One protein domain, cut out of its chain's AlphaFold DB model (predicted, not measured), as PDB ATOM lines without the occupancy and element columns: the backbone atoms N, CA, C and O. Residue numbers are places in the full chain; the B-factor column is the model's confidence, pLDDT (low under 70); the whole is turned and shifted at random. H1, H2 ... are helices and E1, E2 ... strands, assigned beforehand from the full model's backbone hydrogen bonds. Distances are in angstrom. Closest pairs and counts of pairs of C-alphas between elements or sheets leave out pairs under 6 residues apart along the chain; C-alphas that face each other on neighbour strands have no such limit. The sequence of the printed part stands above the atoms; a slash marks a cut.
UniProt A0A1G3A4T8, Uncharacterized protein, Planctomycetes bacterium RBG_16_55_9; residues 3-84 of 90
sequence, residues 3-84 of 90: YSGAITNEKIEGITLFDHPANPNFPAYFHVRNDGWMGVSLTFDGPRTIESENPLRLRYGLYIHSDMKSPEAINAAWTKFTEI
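Overview. This is residues 3 to 84 of the 90 residues of an uncharacterized protein of Planctomycetes bacterium RBG_16_55_9 (UniProt A0A1G3A4T8). A narrow sheet of three strands, E1, E2 and E5, has one helix, H1, slantwise over one face, and a separate small hairpin, E3 and E4, lies on the side away from H1. One end of the length is made by residues 49 to 55, which stand free in a long loop, and the other by the turn between E1 and E2. The printed part has 82 residues, in the order E1, E2, E3, E4, E5, H1, with under half of them, 39, in named elements; the class is mixed, helices and strands. Both sheets, of order E1, E2, E5 and of order E3, E4, are antiparallel. The whole is loose, with a radius of gyration of the C-alphas of 15.2 A, and elongated, spanning 52 by 30 by 17 A.

Arrangement. Begin at the inner strand E2, residues 12 to 19, and its antiparallel neighbour E5, residues 60 to 66, an edge strand. Here N 16 and O 63 are 2.8 A apart, within hydrogen-bond range, and the directions stand at 164 degrees. The other edge strand, E1, residues 3 to 6, forms a hairpin with E2; N 3 and O 15 are 2.9 A apart. H1, residues 71 to 82, is on this sheet, two layers, a helix on one face of a sheet. Its height over the sheet is 8.9 A, over E2 and E5. It runs slantwise to the strands, at 44 degrees to E2 on the local plane. The closest C-alphas of E2 and H1 are those of Phe 18 and Trp 78, 6.6 A apart. In H1 every O i to N i+4 pair is within hydrogen-bond range. Look next at E3, residues 29 to 32, and E4, residues 38 to 41, an antiparallel hairpin in which N 41 and O 29 are 2.8 A apart. The closest C-alphas of E2 and E4, Leu 17 and Met 38, are 7.9 A apart. E3 and E4 are each apart from H1.

Along the chain. Find C-alpha 3 at (62.566, -77.975, -2.906), where E1 begins; it is 10.4 A long. E2, the longest strand by residues, runs 23.3 A from C-alpha 12 at (54.585, -81.237, 3.109). E3 and E4 are each 9.8 A long, and E5 is 19.9 A. H1 runs 16.2 A to C-alpha 82 at (76.525, -92.263, -4.732).

Size, cuts and confidence. The two C-alphas farthest apart are those of Asn 9 and Glu 53, 52.6 A. The link from E4 to E5, residues 42 to 59, is long. The printed part has no cut. Its mean pLDDT is 95.4, and no printed residue of this model is under 70.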
ATOM      1  N   TYR A   3      63.825 -78.703  -2.985       95.69
ATOM      2  CA  TYR A   3      62.566 -77.975  -2.906       95.69
ATOM      3  C   TYR A   3      61.583 -78.763  -2.060       95.69
ATOM      4  O   TYR A   3      61.085 -79.800  -2.487       95.69
ATOM      5  N   SER A   4      61.266 -78.205  -0.897       95.88
ATOM      6  CA  SER A   4      60.316 -78.759   0.058       95.88
ATOM      7  C   SER A   4      59.283 -77.714   0.438       95.88
ATOM      8  O   SER A   4      59.615 -76.548   0.666       95.88
ATOM      9  N   GLY A   5      58.022 -78.121   0.537       95.25
ATOM     10  CA  GLY A   5      56.955 -77.197   0.886       95.25
ATOM     11  C   GLY A   5      55.588 -77.846   1.007       95.25
ATOM     12  O   GLY A   5      55.395 -79.028   0.719       95.25
ATOM     13  N   ALA A   6      54.630 -77.044   1.460       96.25
ATOM     14  CA  ALA A   6      53.239 -77.448   1.553       96.25
ATOM     15  C   ALA A   6      52.657 -77.661   0.146       96.25
ATOM     16  O   ALA A   6      52.665 -76.748  -0.676       96.25
ATOM     17  N   ILE A   7      52.127 -78.857  -0.113       94.69
ATOM     18  CA  ILE A   7      51.352 -79.158  -1.333       94.69
ATOM     19  C   ILE A   7      49.839 -79.113  -1.079       94.69
ATOM     20  O   ILE A   7      49.041 -79.067  -2.009       94.69
ATOM     21  N   THR A   8      49.456 -79.130   0.197       96.25
ATOM     22  CA  THR A   8      48.112 -78.885   0.734       96.25
ATOM     23  C   THR A   8      48.268 -78.241   2.117       96.25
ATOM     24  O   THR A   8      49.388 -78.123   2.613       96.25
ATOM     25  N   ASN A   9      47.168 -77.889   2.787       96.12
ATOM     26  CA  ASN A   9      47.216 -77.332   4.147       96.12
ATOM     27  C   ASN A   9      47.768 -78.307   5.206       96.12
ATOM     28  O   ASN A   9      48.155 -77.874   6.287       96.12
ATOM     29  N   GLU A  10      47.794 -79.606   4.913       97.25
ATOM     30  CA  GLU A  10      48.103 -80.662   5.888       97.25
ATOM     31  C   GLU A  10      49.355 -81.464   5.515       97.25
ATOM     32  O   GLU A  10      49.819 -82.288   6.300       97.25
ATOM     33  N   LYS A  11      49.906 -81.247   4.312       97.44
ATOM     34  CA  LYS A  11      50.941 -82.114   3.741       97.44
ATOM     35  C   LYS A  11      52.113 -81.323   3.186       97.44
ATOM     36  O   LYS A  11      51.933 -80.464   2.321       97.44
ATOM     37  N   ILE A  12      53.304 -81.684   3.652       97.94
ATOM     38  CA  ILE A  12      54.585 -81.237   3.109       97.94
ATOM     39  C   ILE A  12      55.186 -82.382   2.307       97.94
ATOM     40  O   ILE A  12      55.225 -83.522   2.766       97.94
ATOM     41  N   GLU A  13      55.674 -82.055   1.123       97.81
ATOM     42  CA  GLU A  13      56.433 -82.956   0.264       97.81
ATOM     43  C   GLU A  13      57.652 -82.209  -0.266       97.81
ATOM     44  O   GLU A  13      57.705 -80.973  -0.226       97.81
ATOM     45  N   GLY A  14      58.615 -82.951  -0.797       96.81
ATOM     46  CA  GLY A  14      59.759 -82.349  -1.451       96.81
ATOM     47  C   GLY A  14      60.401 -83.224  -2.510       96.81
ATOM     48  O   GLY A  14      60.166 -84.434  -2.614       96.81
ATOM     49  N   ILE A  15      61.203 -82.553  -3.326       97.00
ATOM     50  CA  ILE A  15      62.089 -83.164  -4.301       97.00
ATOM     51  C   ILE A  15      63.497 -82.601  -4.124       97.00
ATOM     52  O   ILE A  15      63.721 -81.391  -4.181       97.00
ATOM     53  N   THR A  16      64.468 -83.495  -3.993       97.69
ATOM     54  CA  THR A  16      65.884 -83.147  -3.983       97.69
ATOM     55  C   THR A  16      66.543 -83.617  -5.275       97.69
ATOM     56  O   THR A  16      66.463 -84.790  -5.643       97.69
ATOM     57  N   LEU A  17      67.238 -82.708  -5.958       97.38
ATOM     58  CA  LEU A  17      68.120 -83.029  -7.076       97.38
ATOM     59  C   LEU A  17      69.555 -83.203  -6.565       97.38
ATOM     60  O   LEU A  17      70.173 -82.258  -6.057       97.38
ATOM     61  N   PHE A  18      70.067 -84.422  -6.701       97.62
ATOM     62  CA  PHE A  18      71.406 -84.836  -6.311       97.62
ATOM     63  C   PHE A  18      72.389 -84.761  -7.470       97.62
ATOM     64  O   PHE A  18      72.099 -85.205  -8.580       97.62
ATOM     65  N   ASP A  19      73.583 -84.265  -7.159       97.44
ATOM     66  CA  ASP A  19      74.770 -84.389  -7.996       97.44
ATOM     67  C   ASP A  19      75.613 -85.595  -7.554       97.44
ATOM     68  O   ASP A  19      75.480 -86.077  -6.425       97.44
ATOM     69  N   HIS A  20      76.471 -86.099  -8.435       97.06
ATOM     70  CA  HIS A  20      77.278 -87.289  -8.190       97.06
ATOM     71  C   HIS A  20      78.781 -86.976  -8.290       97.06
ATOM     72  O   HIS A  20      79.188 -86.369  -9.279       97.06
ATOM     73  N   PRO A  21      79.637 -87.470  -7.370       96.69
ATOM     74  CA  PRO A  21      81.091 -87.231  -7.388       96.69
ATOM     75  C   PRO A  21      81.829 -87.633  -8.674       96.69
ATOM     76  O   PRO A  21      82.943 -87.193  -8.921       96.69
ATOM     77  N   ALA A  22      81.218 -88.493  -9.486       95.06
ATOM     78  CA  ALA A  22      81.748 -88.919 -10.785       95.06
ATOM     79  C   ALA A  22      81.451 -87.939 -11.937       95.06
ATOM     80  O   ALA A  22      81.914 -88.171 -13.052       95.06
ATOM     81  N   ASN A  23      80.657 -86.892 -11.706       95.19
ATOM     82  CA  ASN A  23      80.393 -85.871 -12.712       95.19
ATOM     83  C   ASN A  23      81.596 -84.923 -12.828       95.19
ATOM     84  O   ASN A  23      82.227 -84.601 -11.822       95.19
ATOM     85  N   PRO A  24      81.904 -84.423 -14.036       94.31
ATOM     86  CA  PRO A  24      83.117 -83.641 -14.283       94.31
ATOM     87  C   PRO A  24      83.128 -82.268 -13.601       94.31
ATOM     88  O   PRO A  24      84.181 -81.646 -13.511       94.31
ATOM     89  N   ASN A  25      81.969 -81.780 -13.155       94.56
ATOM     90  CA  ASN A  25      81.814 -80.488 -12.499       94.56
ATOM     91  C   ASN A  25      81.362 -80.617 -11.038       94.56
ATOM     92  O   ASN A  25      80.798 -79.665 -10.512       94.56
ATOM     93  N   PHE A  26      81.557 -81.776 -10.398       95.38
ATOM     94  CA  PHE A  26      81.150 -81.965  -9.008       95.38
ATOM     95  C   PHE A  26      81.973 -81.076  -8.043       95.38
ATOM     96  O   PHE A  26      83.205 -81.108  -8.112       95.38
ATOM     97  N   PRO A  27      81.341 -80.352  -7.093       95.62
ATOM     98  CA  PRO A  27      79.896 -80.184  -6.933       95.62
ATOM     99  C   PRO A  27      79.316 -79.224  -7.980       95.62
ATOM    100  O   PRO A  27      79.808 -78.112  -8.171       95.62
ATOM    101  N   ALA A  28      78.230 -79.638  -8.623       95.69
ATOM    102  CA  ALA A  28      77.627 -78.895  -9.709       95.69
ATOM    103  C   ALA A  28      76.943 -77.606  -9.240       95.69
ATOM    104  O   ALA A  28      76.377 -77.509  -8.148       95.69
ATOM    105  N   TYR A  29      76.921 -76.628 -10.140       96.25
ATOM    106  CA  TYR A  29      76.102 -75.432 -10.004       96.25
ATOM    107  C   TYR A  29      74.639 -75.762 -10.304       96.25
ATOM    108  O   TYR A  29      74.340 -76.525 -11.224       96.25
ATOM    109  N   PHE A  30      73.719 -75.148  -9.564       95.31
ATOM    110  CA  PHE A  30      72.280 -75.299  -9.768       95.31
ATOM    111  C   PHE A  30      71.675 -73.969 -10.205       95.31
ATOM    112  O   PHE A  30      71.959 -72.930  -9.611       95.31
ATOM    113  N   HIS A  31      70.817 -74.004 -11.219       94.75
ATOM    114  CA  HIS A  31      69.947 -72.887 -11.558       94.75
ATOM    115  C   HIS A  31      68.570 -73.160 -10.955       94.75
ATOM    116  O   HIS A  31      67.964 -74.202 -11.205       94.75
ATOM    117  N   VAL A  32      68.102 -72.215 -10.145       93.69
ATOM    118  CA  VAL A  32      66.820 -72.266  -9.439       93.69
ATOM    119  C   VAL A  32      65.978 -71.036  -9.758       93.69
ATOM    120  O   VAL A  32      66.525 -69.950  -9.961       93.69
ATOM    121  N   ARG A  33      64.654 -71.190  -9.799       92.12
ATOM    122  CA  ARG A  33      63.695 -70.098 -10.027       92.12
ATOM    123  C   ARG A  33      62.481 -70.234  -9.110       92.12
ATOM    124  O   ARG A  33      62.136 -71.320  -8.659       92.12
ATOM    125  N   ASN A  34      61.813 -69.114  -8.843       87.62
ATOM    126  CA  ASN A  34      60.640 -69.060  -7.962       87.62
ATOM    127  C   ASN A  34      59.357 -69.657  -8.576       87.62
ATOM    128  O   ASN A  34      58.353 -69.762  -7.882       87.62
ATOM    129  N   ASP A  35      59.389 -70.054  -9.848       89.44
ATOM    130  CA  ASP A  35      58.320 -70.782 -10.543       89.44
ATOM    131  C   ASP A  35      58.439 -72.312 -10.384       89.44
ATOM    132  O   ASP A  35      57.704 -73.064 -11.019       89.44
ATOM    133  N   GLY A  36      59.351 -72.777  -9.523       84.62
ATOM    134  CA  GLY A  36      59.570 -74.195  -9.243       84.62
ATOM    135  C   GLY A  36      60.575 -74.865 -10.177       84.62
ATOM    136  O   GLY A  36      60.786 -76.074 -10.076       84.62
ATOM    137  N   TRP A  37      61.229 -74.115 -11.070       90.00
ATOM    138  CA  TRP A  37      62.274 -74.676 -11.919       90.00
ATOM    139  C   TRP A  37      63.585 -74.903 -11.154       90.00
ATOM    140  O   TRP A  37      64.118 -73.995 -10.519       90.00
ATOM    141  N   MET A  38      64.129 -76.115 -11.278       94.06
ATOM    142  CA  MET A  38      65.420 -76.530 -10.730       94.06
ATOM    143  C   MET A  38      66.173 -77.347 -11.783       94.06
ATOM    144  O   MET A  38      65.663 -78.354 -12.273       94.06
ATOM    145  N   GLY A  39      67.401 -76.941 -12.106       94.25
ATOM    146  CA  GLY A  39      68.250 -77.632 -13.074       94.25
ATOM    147  C   GLY A  39      69.723 -77.623 -12.682       94.25
ATOM    148  O   GLY A  39      70.198 -76.691 -12.032       94.25
ATOM    149  N   VAL A  40      70.451 -78.667 -13.084       95.38
ATOM    150  CA  VAL A  40      71.911 -78.718 -12.936       95.38
ATOM    151  C   VAL A  40      72.583 -78.047 -14.130       95.38
ATOM    152  O   VAL A  40      72.248 -78.328 -15.279       95.38
ATOM    153  N   SER A  41      73.562 -77.191 -13.858       95.44
ATOM    154  CA  SER A  41      74.292 -76.421 -14.864       95.44
ATOM    155  C   SER A  41      75.680 -77.023 -15.108       95.44
ATOM    156  O   SER A  41      76.656 -76.648 -14.460       95.44
ATOM    157  N   LEU A  42      75.778 -77.952 -16.064       95.25
ATOM    158  CA  LEU A  42      77.031 -78.644 -16.419       95.25
ATOM    159  C   LEU A  42      78.146 -77.705 -16.920       95.25
ATOM    160  O   LEU A  42      79.329 -77.962 -16.694       95.25
ATOM    161  N   THR A  43      77.767 -76.657 -17.648       94.88
ATOM    162  CA  THR A  43      78.685 -75.759 -18.370       94.88
ATOM    163  C   THR A  43      78.752 -74.369 -17.743       94.88
ATOM    164  O   THR A  43      79.072 -73.399 -18.424       94.88
ATOM    165  N   PHE A  44      78.378 -74.239 -16.466       95.31
ATOM    166  CA  PHE A  44      78.387 -72.945 -15.779       95.31
ATOM    167  C   PHE A  44      79.805 -72.372 -15.654       95.31
ATOM    168  O   PHE A  44      80.018 -71.187 -15.885       95.31
ATOM    169  N   ASP A  45      80.766 -73.224 -15.306       92.75
ATOM    170  CA  ASP A  45      82.176 -72.881 -15.111       92.75
ATOM    171  C   ASP A  45      82.977 -72.820 -16.422       92.75
ATOM    172  O   ASP A  45      84.098 -72.318 -16.435       92.75
ATOM    173  N   GLY A  46      82.407 -73.297 -17.533       93.94
ATOM    174  CA  GLY A  46      83.026 -73.214 -18.849       93.94
ATOM    175  C   GLY A  46      82.490 -74.226 -19.870       93.94
ATOM    176  O   GLY A  46      81.657 -75.081 -19.546       93.94
ATOM    177  N   PRO A  47      82.964 -74.142 -21.128       95.12
ATOM    178  CA  PRO A  47      82.613 -75.098 -22.173       95.12
ATOM    179  C   PRO A  47      83.151 -76.503 -21.864       95.12
ATOM    180  O   PRO A  47      84.165 -76.670 -21.186       95.12
ATOM    181  N   ARG A  48      82.487 -77.529 -22.404       92.44
ATOM    182  CA  ARG A  48      82.905 -78.935 -22.306       92.44
ATOM    183  C   ARG A  48      83.043 -79.517 -23.710       92.44
ATOM    184  O   ARG A  48      82.103 -79.429 -24.498       92.44
ATOM    185  N   THR A  49      84.181 -80.137 -23.997       94.38
ATOM    186  CA  THR A  49      84.387 -80.923 -25.221       94.38
ATOM    187  C   THR A  49      84.024 -82.377 -24.944       94.38
ATOM    188  O   THR A  49      84.421 -82.927 -23.918       94.38
ATOM    189  N   ILE A  50      83.254 -82.990 -25.842       94.62
ATOM    190  CA  ILE A  50      82.905 -84.412 -25.783       94.62
ATOM    191  C   ILE A  50      83.644 -85.100 -26.926       94.62
ATOM    192  O   ILE A  50      83.382 -84.808 -28.091       94.62
ATOM    193  N   GLU A  51      84.568 -85.989 -26.579       93.38
ATOM    194  CA  GLU A  51      85.370 -86.748 -27.537       93.38
ATOM    195  C   GLU A  51      84.647 -88.045 -27.920       93.38
ATOM    196  O   GLU A  51      84.028 -88.686 -27.067       93.38
ATOM    197  N   SER A  52      84.759 -88.479 -29.179       91.50
ATOM    198  CA  SER A  52      84.109 -89.709 -29.665       91.50
ATOM    199  C   SER A  52      84.509 -90.956 -28.865       91.50
ATOM    200  O   SER A  52      83.668 -91.804 -28.577       91.50
ATOM    201  N   GLU A  53      85.778 -91.036 -28.456       94.31
ATOM    202  CA  GLU A  53      86.332 -92.165 -27.692       94.31
ATOM    203  C   GLU A  53      86.011 -92.094 -26.190       94.31
ATOM    204  O   GLU A  53      86.183 -93.075 -25.467       94.31
ATOM    205  N   ASN A  54      85.546 -90.939 -25.699       88.94
ATOM    206  CA  ASN A  54      85.249 -90.720 -24.288       88.94
ATOM    207  C   ASN A  54      83.874 -90.055 -24.117       88.94
ATOM    208  O   ASN A  54      83.787 -88.841 -23.898       88.94
ATOM    209  N   PRO A  55      82.780 -90.834 -24.224       92.06
ATOM    210  CA  PRO A  55      81.440 -90.294 -24.100       92.06
ATOM    211  C   PRO A  55      81.228 -89.689 -22.712       92.06
ATOM    212  O   PRO A  55      81.511 -90.309 -21.684       92.06
ATOM    213  N   LEU A  56      80.655 -88.488 -22.685       93.88
ATOM    214  CA  LEU A  56      80.289 -87.822 -21.446       93.88
ATOM    215  C   LEU A  56      79.196 -88.615 -20.720       93.88
ATOM    216  O   LEU A  56      78.083 -88.776 -21.222       93.88
ATOM    217  N   ARG A  57      79.501 -89.065 -19.501       93.12
ATOM    218  CA  ARG A  57      78.537 -89.693 -18.594       93.12
ATOM    219  C   ARG A  57      78.239 -88.759 -17.437       93.12
ATOM    220  O   ARG A  57      79.154 -88.309 -16.756       93.12
ATOM    221  N   LEU A  58      76.954 -88.514 -17.209       94.81
ATOM    222  CA  LEU A  58      76.454 -87.706 -16.103       94.81
ATOM    223  C   LEU A  58      75.498 -88.541 -15.260       94.81
ATOM    224  O   LEU A  58      74.735 -89.354 -15.785       94.81
ATOM    225  N   ARG A  59      75.528 -88.324 -13.950       95.62
ATOM    226  CA  ARG A  59      74.671 -88.991 -12.975       95.62
ATOM    227  C   ARG A  59      74.016 -87.947 -12.097       95.62
ATOM    228  O   ARG A  59      74.690 -87.285 -11.318       95.62
ATOM    229  N   TYR A  60      72.702 -87.852 -12.185       96.69
ATOM    230  CA  TYR A  60      71.907 -87.026 -11.290       96.69
ATOM    231  C   TYR A  60      70.825 -87.895 -10.667       96.69
ATOM    232  O   TYR A  60      70.268 -88.769 -11.332       96.69
ATOM    233  N   GLY A  61      70.566 -87.687  -9.381       96.00
ATOM    234  CA  GLY A  61      69.533 -88.407  -8.645       96.00
ATOM    235  C   GLY A  61      68.343 -87.495  -8.398       96.00
ATOM    236  O   GLY A  61      68.533 -86.365  -7.963       96.00
ATOM    237  N   LEU A  62      67.126 -87.974  -8.647       96.62
ATOM    238  CA  LEU A  62      65.911 -87.296  -8.201       96.62
ATOM    239  C   LEU A  62      65.344 -88.062  -7.009       96.62
ATOM    240  O   LEU A  62      64.882 -89.193  -7.152       96.62
ATOM    241  N   TYR A  63      65.412 -87.450  -5.834       97.75
ATOM    242  CA  TYR A  63      64.893 -88.010  -4.598       97.75
ATOM    243  C   TYR A  63      63.567 -87.341  -4.252       97.75
ATOM    244  O   TYR A  63      63.526 -86.145  -4.000       97.75
ATOM    245  N   ILE A  64      62.489 -88.120  -4.264       97.69
ATOM    246  CA  ILE A  64      61.150 -87.675  -3.868       97.69
ATOM    247  C   ILE A  64      60.938 -88.095  -2.418       97.69
ATOM    248  O   ILE A  64      61.207 -89.249  -2.072       97.69
ATOM    249  N   HIS A  65      60.448 -87.189  -1.579       98.19
ATOM    250  CA  HIS A  65      60.266 -87.485  -0.166       98.19
ATOM    251  C   HIS A  65      59.042 -86.807   0.448       98.19
ATOM    252  O   HIS A  65      58.703 -85.674   0.119       98.19
ATOM    253  N   SER A  66      58.442 -87.510   1.410       97.62
ATOM    254  CA  SER A  66      57.404 -86.967   2.281       97.62
ATOM    255  C   SER A  66      57.995 -86.189   3.439       97.62
ATOM    256  O   SER A  66      59.115 -86.471   3.880       97.62
ATOM    257  N   ASP A  67      57.191 -85.284   3.985       97.12
ATOM    258  CA  ASP A  67      57.515 -84.470   5.150       97.12
ATOM    259  C   ASP A  67      58.711 -83.540   4.913       97.12
ATOM    260  O   ASP A  67      59.461 -83.645   3.938       97.12
ATOM    261  N   MET A  68      58.920 -82.620   5.852       97.12
ATOM    262  CA  MET A  68      60.144 -81.831   5.867       97.12
ATOM    263  C   MET A  68      61.313 -82.731   6.281       97.12
ATOM    264  O   MET A  68      61.332 -83.256   7.398       97.12
ATOM    265  N   LYS A  69      62.289 -82.928   5.391       97.81
ATOM    266  CA  LYS A  69      63.495 -83.707   5.701       97.81
ATOM    267  C   LYS A  69      64.582 -82.809   6.271       97.81
ATOM    268  O   LYS A  69      64.792 -81.690   5.815       97.81
ATOM    269  N   SER A  70      65.291 -83.324   7.273       97.88
ATOM    270  CA  SER A  70      66.489 -82.658   7.777       97.88
ATOM    271  C   SER A  70      67.645 -82.808   6.776       97.88
ATOM    272  O   SER A  70      67.653 -83.763   5.983       97.88
ATOM    273  N   PRO A  71      68.656 -81.925   6.829       97.19
ATOM    274  CA  PRO A  71      69.862 -82.065   6.019       97.19
ATOM    275  C   PRO A  71      70.537 -83.435   6.174       97.19
ATOM    276  O   PRO A  71      71.015 -84.002   5.198       97.19
ATOM    277  N   GLU A  72      70.532 -84.016   7.374       98.44
ATOM    278  CA  GLU A  72      71.131 -85.327   7.657       98.44
ATOM    279  C   GLU A  72      70.380 -86.454   6.943       98.44
ATOM    280  O   GLU A  72      71.004 -87.351   6.376       98.44
ATOM    281  N   ALA A  73      69.045 -86.398   6.927       98.38
ATOM    282  CA  ALA A  73      68.222 -87.379   6.225       98.38
ATOM    283  C   ALA A  73      68.428 -87.305   4.703       98.38
ATOM    284  O   ALA A  73      68.550 -88.342   4.045       98.38
ATOM    285  N   ILE A  74      68.516 -86.090   4.154       98.44
ATOM    286  CA  ILE A  74      68.817 -85.860   2.735       98.44
ATOM    287  C   ILE A  74      70.232 -86.352   2.404       98.44
ATOM    288  O   ILE A  74      70.412 -87.078   1.427       98.44
ATOM    289  N   ASN A  75      71.225 -86.039   3.239       98.12
ATOM    290  CA  ASN A  75      72.602 -86.498   3.059       98.12
ATOM    291  C   ASN A  75      72.709 -88.026   3.110       98.12
ATOM    292  O   ASN A  75      73.417 -88.615   2.300       98.12
ATOM    293  N   ALA A  76      71.968 -88.693   3.997       98.38
ATOM    294  CA  ALA A  76      71.931 -90.151   4.038       98.38
ATOM    295  C   ALA A  76      71.343 -90.758   2.749       98.38
ATOM    296  O   ALA A  76      71.822 -91.791   2.279       98.38
ATOM    297  N   ALA A  77      70.321 -90.127   2.158       98.31
ATOM    298  CA  ALA A  77      69.784 -90.533   0.859       98.31
ATOM    299  C   ALA A  77      70.784 -90.276  -0.282       98.31
ATOM    300  O   ALA A  77      70.953 -91.134  -1.150       98.31
ATOM    301  N   TRP A  78      71.495 -89.146  -0.247       98.19
ATOM    302  CA  TRP A  78      72.560 -88.831  -1.198       98.19
ATOM    303  C   TRP A  78      73.704 -89.853  -1.144       98.19
ATOM    304  O   TRP A  78      74.095 -90.364  -2.188       98.19
ATOM    305  N   THR A  79      74.181 -90.231   0.046       98.12
ATOM    306  CA  THR A  79      75.225 -91.261   0.203       98.12
ATOM    307  C   THR A  79      74.799 -92.591  -0.416       98.12
ATOM    308  O   THR A  79      75.556 -93.205  -1.157       98.12
ATOM    309  N   LYS A  80      73.550 -93.017  -0.199       97.62
ATOM    310  CA  LYS A  80      73.032 -94.230  -0.853       97.62
ATOM    311  C   LYS A  80      73.018 -94.096  -2.373       97.62
ATOM    312  O   LYS A  80      73.309 -95.060  -3.072       97.62
ATOM    313  N   PHE A  81      72.676 -92.916  -2.890       97.12
ATOM    314  CA  PHE A  81      72.691 -92.641  -4.324       97.12
ATOM    315  C   PHE A  81      74.107 -92.718  -4.919       97.12
ATOM    316  O   PHE A  81      74.263 -93.285  -5.999       97.12
ATOM    317  N   THR A  82      75.137 -92.217  -4.227       96.62
ATOM    318  CA  THR A  82      76.525 -92.263  -4.732       96.62
ATOM    319  C   THR A  82      77.115 -93.673  -4.774       96.62
ATOM    320  O   THR A  82      78.070 -93.929  -5.507       96.62
ATOM    321  N   GLU A  83      76.526 -94.613  -4.037       95.12
ATOM    322  CA  GLU A  83      76.920 -96.023  -4.021       95.12
ATOM    323  C   GLU A  83      76.246 -96.860  -5.125       95.12
ATOM    324  O   GLU A  83      76.639 -98.011  -5.355       95.12
ATOM    325  N   ILE A  84      75.249 -96.313  -5.837       90.12
ATOM    326  CA  ILE A  84      74.541 -97.031  -6.905       90.12
ATOM    327  C   ILE A  84      75.511 -97.324  -8.054       90.12
ATOM    328  O   ILE A  84      75.929 -96.445  -8.811       90.12
TER     329      ILE A  84